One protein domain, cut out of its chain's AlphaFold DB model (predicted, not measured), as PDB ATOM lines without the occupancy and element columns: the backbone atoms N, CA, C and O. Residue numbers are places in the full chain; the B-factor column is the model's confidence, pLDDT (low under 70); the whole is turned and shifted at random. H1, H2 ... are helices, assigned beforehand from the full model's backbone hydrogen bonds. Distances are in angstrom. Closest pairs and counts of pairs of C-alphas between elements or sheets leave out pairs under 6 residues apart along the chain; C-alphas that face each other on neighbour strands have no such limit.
ATOM      1  N   GLN A  53      20.380  38.758  29.175       84.44
ATOM      2  CA  GLN A  53      21.010  38.350  27.925       84.44
ATOM      3  C   GLN A  53      20.702  39.396  26.843       84.44
ATOM      4  O   GLN A  53      19.551  39.799  26.677       84.44
ATOM      5  N   VAL A  54      21.725  39.853  26.118       84.62
ATOM      6  CA  VAL A  54      21.639  40.930  25.125       84.62
ATOM      7  C   VAL A  54      22.152  40.437  23.775       84.62
ATOM      8  O   VAL A  54      23.344  40.470  23.472       84.62
ATOM      9  N   GLY A  55      21.228  39.984  22.929       83.25
ATOM     10  CA  GLY A  55      21.576  39.422  21.626       83.25
ATOM     11  C   GLY A  55      22.400  38.144  21.783       83.25
ATOM     12  O   GLY A  55      21.905  37.165  22.331       83.25
ATOM     13  N   SER A  56      23.645  38.152  21.299       84.69
ATOM     14  CA  SER A  56      24.559  37.002  21.383       84.69
ATOM     15  C   SER A  56      25.528  37.055  22.570       84.69
ATOM     16  O   SER A  56      26.455  36.251  22.608       84.69
ATOM     17  N   CYS A  57      25.374  38.013  23.485       88.12
ATOM     18  CA  CYS A  57      26.216  38.135  24.673       88.12
ATOM     19  C   CYS A  57      25.368  38.313  25.939       88.12
ATOM     20  O   CYS A  57      24.186  38.644  25.872       88.12
ATOM     21  N   SER A  58      25.956  38.068  27.106       87.31
ATOM     22  CA  SER A  58      25.293  38.114  28.405       87.31
ATOM     23  C   SER A  58      25.912  39.172  29.316       87.31
ATOM     24  O   SER A  58      27.123  39.402  29.315       87.31
ATOM     25  N   CYS A  59      25.055  39.809  30.112       85.75
ATOM     26  CA  CYS A  59      25.417  40.798  31.123       85.75
ATOM     27  C   CYS A  59      25.139  40.308  32.547       85.75
ATOM     28  O   CYS A  59      25.075  41.111  33.480       85.75
ATOM     29  N   SER A  60      24.928  39.002  32.716       83.38
ATOM     30  CA  SER A  60      24.809  38.352  34.019       83.38
ATOM     31  C   SER A  60      26.170  37.884  34.532       83.38
ATOM     32  O   SER A  60      27.095  37.657  33.757       83.38
ATOM     33  N   SER A  61      26.293  37.679  35.846       78.38
ATOM     34  CA  SER A  61      27.523  37.144  36.454       78.38
ATOM     35  C   SER A  61      27.909  35.766  35.908       78.38
ATOM     36  O   SER A  61      29.088  35.424  35.847       78.38
ATOM     37  N   SER A  62      26.926  34.992  35.442       81.75
ATOM     38  CA  SER A  62      27.140  33.687  34.819       81.75
ATOM     39  C   SER A  62      27.873  33.768  33.479       81.75
ATOM     40  O   SER A  62      28.422  32.756  33.048       81.75
ATOM     41  N   CYS A  63      27.944  34.939  32.834       86.06
ATOM     42  CA  CYS A  63      28.627  35.074  31.548       86.06
ATOM     43  C   CYS A  63      30.122  34.742  31.634       86.06
ATOM     44  O   CYS A  63      30.720  34.269  30.671       86.06
ATOM     45  N   GLN A  64      30.735  34.942  32.807       83.44
ATOM     46  CA  GLN A  64      32.139  34.599  33.037       83.44
ATOM     47  C   GLN A  64      32.367  33.084  32.999       83.44
ATOM     48  O   GLN A  64      33.437  32.635  32.602       83.44
ATOM     49  N   TYR A  65      31.357  32.305  33.398       85.25
ATOM     50  CA  TYR A  65      31.393  30.846  33.356       85.25
ATOM     51  C   TYR A  65      31.131  30.312  31.943       85.25
ATOM     52  O   TYR A  65      31.835  29.417  31.484       85.25
ATOM     53  N   TYR A  66      30.145  30.877  31.240       86.25
ATOM     54  CA  TYR A  66      29.776  30.452  29.884       86.25
ATOM     55  C   TYR A  66      30.654  31.060  28.779       86.25
ATOM     56  O   TYR A  66      30.630  30.582  27.647       86.25
ATOM     57  N   GLY A  67      31.458  32.076  29.103       85.88
ATOM     58  CA  GLY A  67      32.366  32.737  28.167       85.88
ATOM     59  C   GLY A  67      31.669  33.652  27.155       85.88
ATOM     60  O   GLY A  67      32.263  33.978  26.133       85.88
ATOM     61  N   ASP A  68      30.431  34.071  27.420       90.25
ATOM     62  CA  ASP A  68      29.586  34.859  26.515       90.25
ATOM     63  C   ASP A  68      29.397  36.314  26.982       90.25
ATOM     64  O   ASP A  68      28.442  36.976  26.584       90.25
ATOM     65  N   CYS A  69      30.288  36.847  27.826       87.38
ATOM     66  CA  CYS A  69      30.176  38.223  28.320       87.38
ATOM     67  C   CYS A  69      30.223  39.264  27.194       87.38
ATOM     68  O   CYS A  69      31.064  39.191  26.295       87.38
ATOM     69  N   CYS A  70      29.375  40.294  27.283       89.00
ATOM     70  CA  CYS A  70      29.474  41.434  26.370       89.00
ATOM     71  C   CYS A  70      30.790  42.206  26.569       89.00
ATOM     72  O   CYS A  70      31.396  42.195  27.644       89.00
ATOM     73  N   TYR A  71      31.221  42.919  25.525       87.38
ATOM     74  CA  TYR A  71      32.522  43.597  25.489       87.38
ATOM     75  C   TYR A  71      32.701  44.661  26.590       87.38
ATOM     76  O   TYR A  71      33.823  44.923  27.017       87.38
ATOM     77  N   ASP A  72      31.609  45.268  27.057       86.12
ATOM     78  CA  ASP A  72      31.586  46.322  28.073       86.12
ATOM     79  C   ASP A  72      31.230  45.812  29.479       86.12
ATOM     80  O   ASP A  72      31.067  46.616  30.399       86.12
ATOM     81  N   TYR A  73      31.158  44.492  29.681       83.19
ATOM     82  CA  TYR A  73      30.820  43.880  30.969       83.19
ATOM     83  C   TYR A  73      31.736  44.361  32.111       83.19
ATOM     84  O   TYR A  73      31.263  44.802  33.156       83.19
ATOM     85  N   ASN A  74      33.056  44.379  31.887       80.12
ATOM     86  CA  ASN A  74      34.030  44.862  32.877       80.12
ATOM     87  C   ASN A  74      34.153  46.397  32.919       80.12
ATOM     88  O   ASN A  74      34.812  46.939  33.800       80.12
ATOM     89  N   SER A  75      33.559  47.111  31.958       81.56
ATOM     90  CA  SER A  75      33.535  48.582  31.929       81.56
ATOM     91  C   SER A  75      32.385  49.168  32.754       81.56
ATOM     92  O   SER A  75      32.202  50.386  32.787       81.56
ATOM     93  N   GLN A  76      31.598  48.315  33.412       76.50
ATOM     94  CA  GLN A  76      30.518  48.735  34.288       76.50
ATOM     95  C   GLN A  76      31.016  49.453  35.553       76.50
ATOM     96  O   GLN A  76      32.146  49.242  36.000       76.50
ATOM     97  N   PRO A  77      30.158  50.289  36.169       78.69
ATOM     98  CA  PRO A  77      30.424  50.855  37.481       78.69
ATOM     99  C   PRO A  77      30.704  49.761  38.514       78.69
ATOM    100  O   PRO A  77      29.918  48.830  38.667       78.69
ATOM    101  N   SER A  78      31.809  49.916  39.242       82.69
ATOM    102  CA  SER A  78      32.197  48.998  40.310       82.69
ATOM    103  C   SER A  78      31.422  49.265  41.601       82.69
ATOM    104  O   SER A  78      31.261  50.418  42.016       82.69
ATOM    105  N   CYS A  79      31.017  48.199  42.289       85.75
ATOM    106  CA  CYS A  79      30.421  48.240  43.620       85.75
ATOM    107  C   CYS A  79      31.422  48.439  44.761       85.75
ATOM    108  O   CYS A  79      31.019  48.565  45.924       85.75
ATOM    109  N   ARG A  80      32.722  48.519  44.467       86.12
ATOM    110  CA  ARG A  80      33.757  48.760  45.471       86.12
ATOM    111  C   ARG A  80      33.470  50.054  46.251       86.12
ATOM    112  O   ARG A  80      33.458  51.145  45.688       86.12
ATOM    113  N   TYR A  81      33.244  49.919  47.562       80.94
ATOM    114  CA  TYR A  81      32.852  50.998  48.491       80.94
ATOM    115  C   TYR A  81      31.511  51.696  48.179       80.94
ATOM    116  O   TYR A  81      31.257  52.787  48.685       80.94
ATOM    117  N   LYS A  82      30.648  51.091  47.354       84.00
ATOM    118  CA  LYS A  82      29.371  51.676  46.901       84.00
ATOM    119  C   LYS A  82      28.170  50.748  47.131       84.00
ATOM    120  O   LYS A  82      27.141  50.896  46.473       84.00
ATOM    121  N   CYS A  83      28.277  49.799  48.059       85.12
ATOM    122  CA  CYS A  83      27.164  48.921  48.417       85.12
ATOM    123  C   CYS A  83      25.961  49.734  48.929       85.12
ATOM    124  O   CYS A  83      26.130  50.698  49.673       85.12
ATOM    125  N   GLY A  84      24.752  49.359  48.512       81.69
ATOM    126  CA  GLY A  84      23.506  50.068  48.835       81.69
ATOM    127  C   GLY A  84      23.113  51.180  47.856       81.69
ATOM    128  O   GLY A  84      22.009  51.707  47.959       81.69
ATOM    129  N   TYR A  85      23.964  51.519  46.882       80.44
ATOM    130  CA  TYR A  85      23.692  52.592  45.922       80.44
ATOM    131  C   TYR A  85      23.283  52.068  44.538       80.44
ATOM    132  O   TYR A  85      23.689  50.990  44.100       80.44
ATOM    133  N   HIS A  86      22.505  52.877  43.816       84.06
ATOM    134  CA  HIS A  86      22.155  52.654  42.413       84.06
ATOM    135  C   HIS A  86      23.073  53.491  41.509       84.06
ATOM    136  O   HIS A  86      23.200  54.695  41.714       84.06
ATOM    137  N   MET A  87      23.699  52.868  40.506       82.25
ATOM    138  CA  MET A  87      24.659  53.504  39.585       82.25
ATOM    139  C   MET A  87      24.032  53.877  38.230       82.25
ATOM    140  O   MET A  87      24.736  54.168  37.264       82.25
ATOM    141  N   GLY A  88      22.699  53.841  38.133       78.19
ATOM    142  CA  GLY A  88      21.943  54.100  36.907       78.19
ATOM    143  C   GLY A  88      21.961  52.916  35.940       78.19
ATOM    144  O   GLY A  88      20.915  52.338  35.671       78.19
ATOM    145  N   SER A  89      23.139  52.527  35.444       77.94
ATOM    146  CA  SER A  89      23.275  51.378  34.538       77.94
ATOM    147  C   SER A  89      23.179  50.031  35.251       77.94
ATOM    148  O   SER A  89      22.703  49.086  34.631       77.94
ATOM    149  N   CYS A  90      23.582  49.955  36.523       84.56
ATOM    150  CA  CYS A  90      23.539  48.769  37.383       84.56
ATOM    151  C   CYS A  90      23.274  49.161  38.852       84.56
ATOM    152  O   CYS A  90      23.358  50.341  39.212       84.56
ATOM    153  N   SER A  91      22.934  48.198  39.712       86.69
ATOM    154  CA  SER A  91      22.711  48.430  41.146       86.69
ATOM    155  C   SER A  91      23.684  47.644  42.026       86.69
ATOM    156  O   SER A  91      23.953  46.470  41.785       86.69
ATOM    157  N   CYS A  92      24.174  48.306  43.077       87.94
ATOM    158  CA  CYS A  92      24.970  47.713  44.152       87.94
ATOM    159  C   CYS A  92      24.156  47.528  45.443       87.94
ATOM    160  O   CYS A  92      24.723  47.305  46.515       87.94
ATOM    161  N   SER A  93      22.833  47.690  45.373       87.44
ATOM    162  CA  SER A  93      21.911  47.455  46.487       87.44
ATOM    163  C   SER A  93      21.485  45.990  46.537       87.44
ATOM    164  O   SER A  93      21.408  45.344  45.499       87.44
ATOM    165  N   SER A  94      21.143  45.465  47.715       83.38
ATOM    166  CA  SER A  94      20.643  44.086  47.862       83.38
ATOM    167  C   SER A  94      19.377  43.811  47.046       83.38
ATOM    168  O   SER A  94      19.165  42.691  46.587       83.38
ATOM    169  N   SER A  95      18.569  44.840  46.782       82.88
ATOM    170  CA  SER A  95      17.393  44.734  45.915       82.88
ATOM    171  C   SER A  95      17.736  44.386  44.463       82.88
ATOM    172  O   SER A  95      16.862  43.911  43.738       82.88
ATOM    173  N   CYS A  96      18.991  44.552  44.030       85.56
ATOM    174  CA  CYS A  96      19.414  44.217  42.674       85.56
ATOM    175  C   CYS A  96      19.238  42.734  42.338       85.56
ATOM    176  O   CYS A  96      19.038  42.398  41.175       85.56
ATOM    177  N   GLN A  97      19.286  41.858  43.349       82.62
ATOM    178  CA  GLN A  97      19.096  40.416  43.182       82.62
ATOM    179  C   GLN A  97      17.658  40.098  42.766       82.62
ATOM    180  O   GLN A  97      17.432  39.251  41.910       82.62
ATOM    181  N   TYR A  98      16.692  40.827  43.332       81.44
ATOM    182  CA  TYR A  98      15.278  40.693  42.995       81.44
ATOM    183  C   TYR A  98      14.964  41.279  41.613       81.44
ATOM    184  O   TYR A  98      14.248  40.671  40.825       81.44
ATOM    185  N   TYR A  99      15.527  42.449  41.302       80.69
ATOM    186  CA  TYR A  99      15.311  43.124  40.016       80.69
ATOM    187  C   TYR A  99      16.207  42.605  38.881       80.69
ATOM    188  O   TYR A  99      16.078  43.052  37.740       80.69
ATOM    189  N   GLY A 100      17.128  41.691  39.193       80.56
ATOM    190  CA  GLY A 100      18.065  41.110  38.243       80.56
ATOM    191  C   GLY A 100      18.989  42.133  37.587       80.56
ATOM    192  O   GLY A 100      19.344  41.939  36.442       80.56
ATOM    193  N   ASN A 101      19.359  43.228  38.262       84.19
ATOM    194  CA  ASN A 101      20.156  44.323  37.682       84.19
ATOM    195  C   ASN A 101      21.446  44.629  38.465       84.19
ATOM    196  O   ASN A 101      21.927  45.769  38.482       84.19
ATOM    197  N   CYS A 102      21.994  43.620  39.141       85.81
ATOM    198  CA  CYS A 102      23.239  43.747  39.892       85.81
ATOM    199  C   CYS A 102      24.415  44.117  38.984       85.81
ATOM    200  O   CYS A 102      24.517  43.627  37.858       85.81
ATOM    201  N   CYS A 103      25.319  44.961  39.484       86.38
ATOM    202  CA  CYS A 103      26.594  45.187  38.807       86.38
ATOM    203  C   CYS A 103      27.423  43.894  38.783       86.38
ATOM    204  O   CYS A 103      27.310  43.054  39.679       86.38
ATOM    205  N   HIS A 104      28.288  43.764  37.780       83.62
ATOM    206  CA  HIS A 104      29.191  42.626  37.591       83.62
ATOM    207  C   HIS A 104      29.924  42.197  38.882       83.62
ATOM    208  O   HIS A 104      30.065  41.003  39.156       83.62
ATOM    209  N   ASP A 105      30.413  43.158  39.662       84.56
ATOM    210  CA  ASP A 105      31.248  42.942  40.845       84.56
ATOM    211  C   ASP A 105      30.460  43.043  42.160       84.56
ATOM    212  O   ASP A 105      31.040  43.032  43.250       84.56
ATOM    213  N   TYR A 106      29.128  43.099  42.071       83.94
ATOM    214  CA  TYR A 106      28.240  43.085  43.226       83.94
ATOM    215  C   TYR A 106      28.524  41.873  44.114       83.94
ATOM    216  O   TYR A 106      28.692  42.025  45.323       83.94
ATOM    217  N   TYR A 107      28.664  40.684  43.516       80.19
ATOM    218  CA  TYR A 107      28.924  39.470  44.286       80.19
ATOM    219  C   TYR A 107      30.296  39.463  44.970       80.19
ATOM    220  O   TYR A 107      30.499  38.860  46.018       80.19
ATOM    221  N   TRP A 108      31.244  40.211  44.418       81.00
ATOM    222  CA  TRP A 108      32.584  40.301  44.970       81.00
ATOM    223  C   TRP A 108      32.677  41.302  46.126       81.00
ATOM    224  O   TRP A 108      33.320  41.037  47.141       81.00
ATOM    225  N   TYR A 109      32.033  42.465  45.990       82.19
ATOM    226  CA  TYR A 109      32.162  43.554  46.963       82.19
ATOM    227  C   TYR A 109      30.997  43.659  47.946       82.19
ATOM    228  O   TYR A 109      31.198  44.169  49.046       82.19
ATOM    229  N   CYS A 110      29.806  43.194  47.571       80.81
ATOM    230  CA  CYS A 110      28.575  43.417  48.328       80.81
ATOM    231  C   CYS A 110      27.805  42.134  48.677       80.81
ATOM    232  O   CYS A 110      27.072  42.161  49.657       80.81
ATOM    233  N   ASP A 111      27.970  41.002  47.983       70.38
ATOM    234  CA  ASP A 111      27.277  39.740  48.351       70.38
ATOM    235  C   ASP A 111      27.820  39.082  49.625       70.38
ATOM    236  O   ASP A 111      27.154  38.270  50.261       70.38
ATOM    237  N   SER A 112      28.952  39.568  50.134       53.47
ATOM    238  CA  SER A 112      29.345  39.326  51.526       53.47
ATOM    239  C   SER A 112      28.362  39.921  52.555       53.47
ATOM    240  O   SER A 112      28.520  39.690  53.755       53.47
ATOM    241  N   THR A 113      27.325  40.644  52.109       47.16
ATOM    242  CA  THR A 113      26.213  41.135  52.940       47.16
ATOM    243  C   THR A 113      24.900  40.366  52.756       47.16
ATOM    244  O   THR A 113      23.919  40.678  53.431       47.16
ATOM    245  N   THR A 114      24.870  39.311  51.933       42.16
ATOM    246  CA  THR A 114      23.664  38.489  51.710       42.16
ATOM    247  C   THR A 114      23.483  37.370  52.743       42.16
ATOM    248  O   THR A 114      22.556  36.572  52.651       42.16
TER     249      THR A 114
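What this domain is: This is residues 53 to 114 of the 294 residues of an uncharacterized protein of Tetraodon nigroviridis (UniProt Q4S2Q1). This model has little regular structure: it is mostly loop, in two lobes, residues 53 to 70 with H1 and residues 78 to 114 with H2 and H3, joined by residues 71 to 77. The printed part has 62 residues with three named helices, H1, H2, H3 in chain order, and no named strand; its class is all helix, though these helices hold only 12 residues. It is compact, with a radius of gyration of the C-alphas of 11.1 A and spans of 30 by 20 by 19 A.

Where its parts are: Find C-alpha 63 at (28.627, 35.074, 31.548), where H1, residues 63 to 66, begins. H2 is residues 96 to 99, and H3, residues 106 to 109, ends at C-alpha 109 at (32.162, 43.554, 46.963). Each has 4 residues.

How they stand to each other: The three helices are apart from one another. Look at residues 53 to 54, which pair antiparallel with residues 57 to 58. The helices are too short for O i to N i+4 pairs; the single O i to N i+3 pair is within hydrogen-bond range in H1 and H3, but not in H2.

The domain as a whole: The C-alphas of Ser 56 and Thr 113, the two farthest apart, are 31.9 A apart. The printed part has no cut. H1 to H2 is a long link of 29 residues; H2 to H3 is a short one of 6. Residues 112 to 114 have pLDDT under 70.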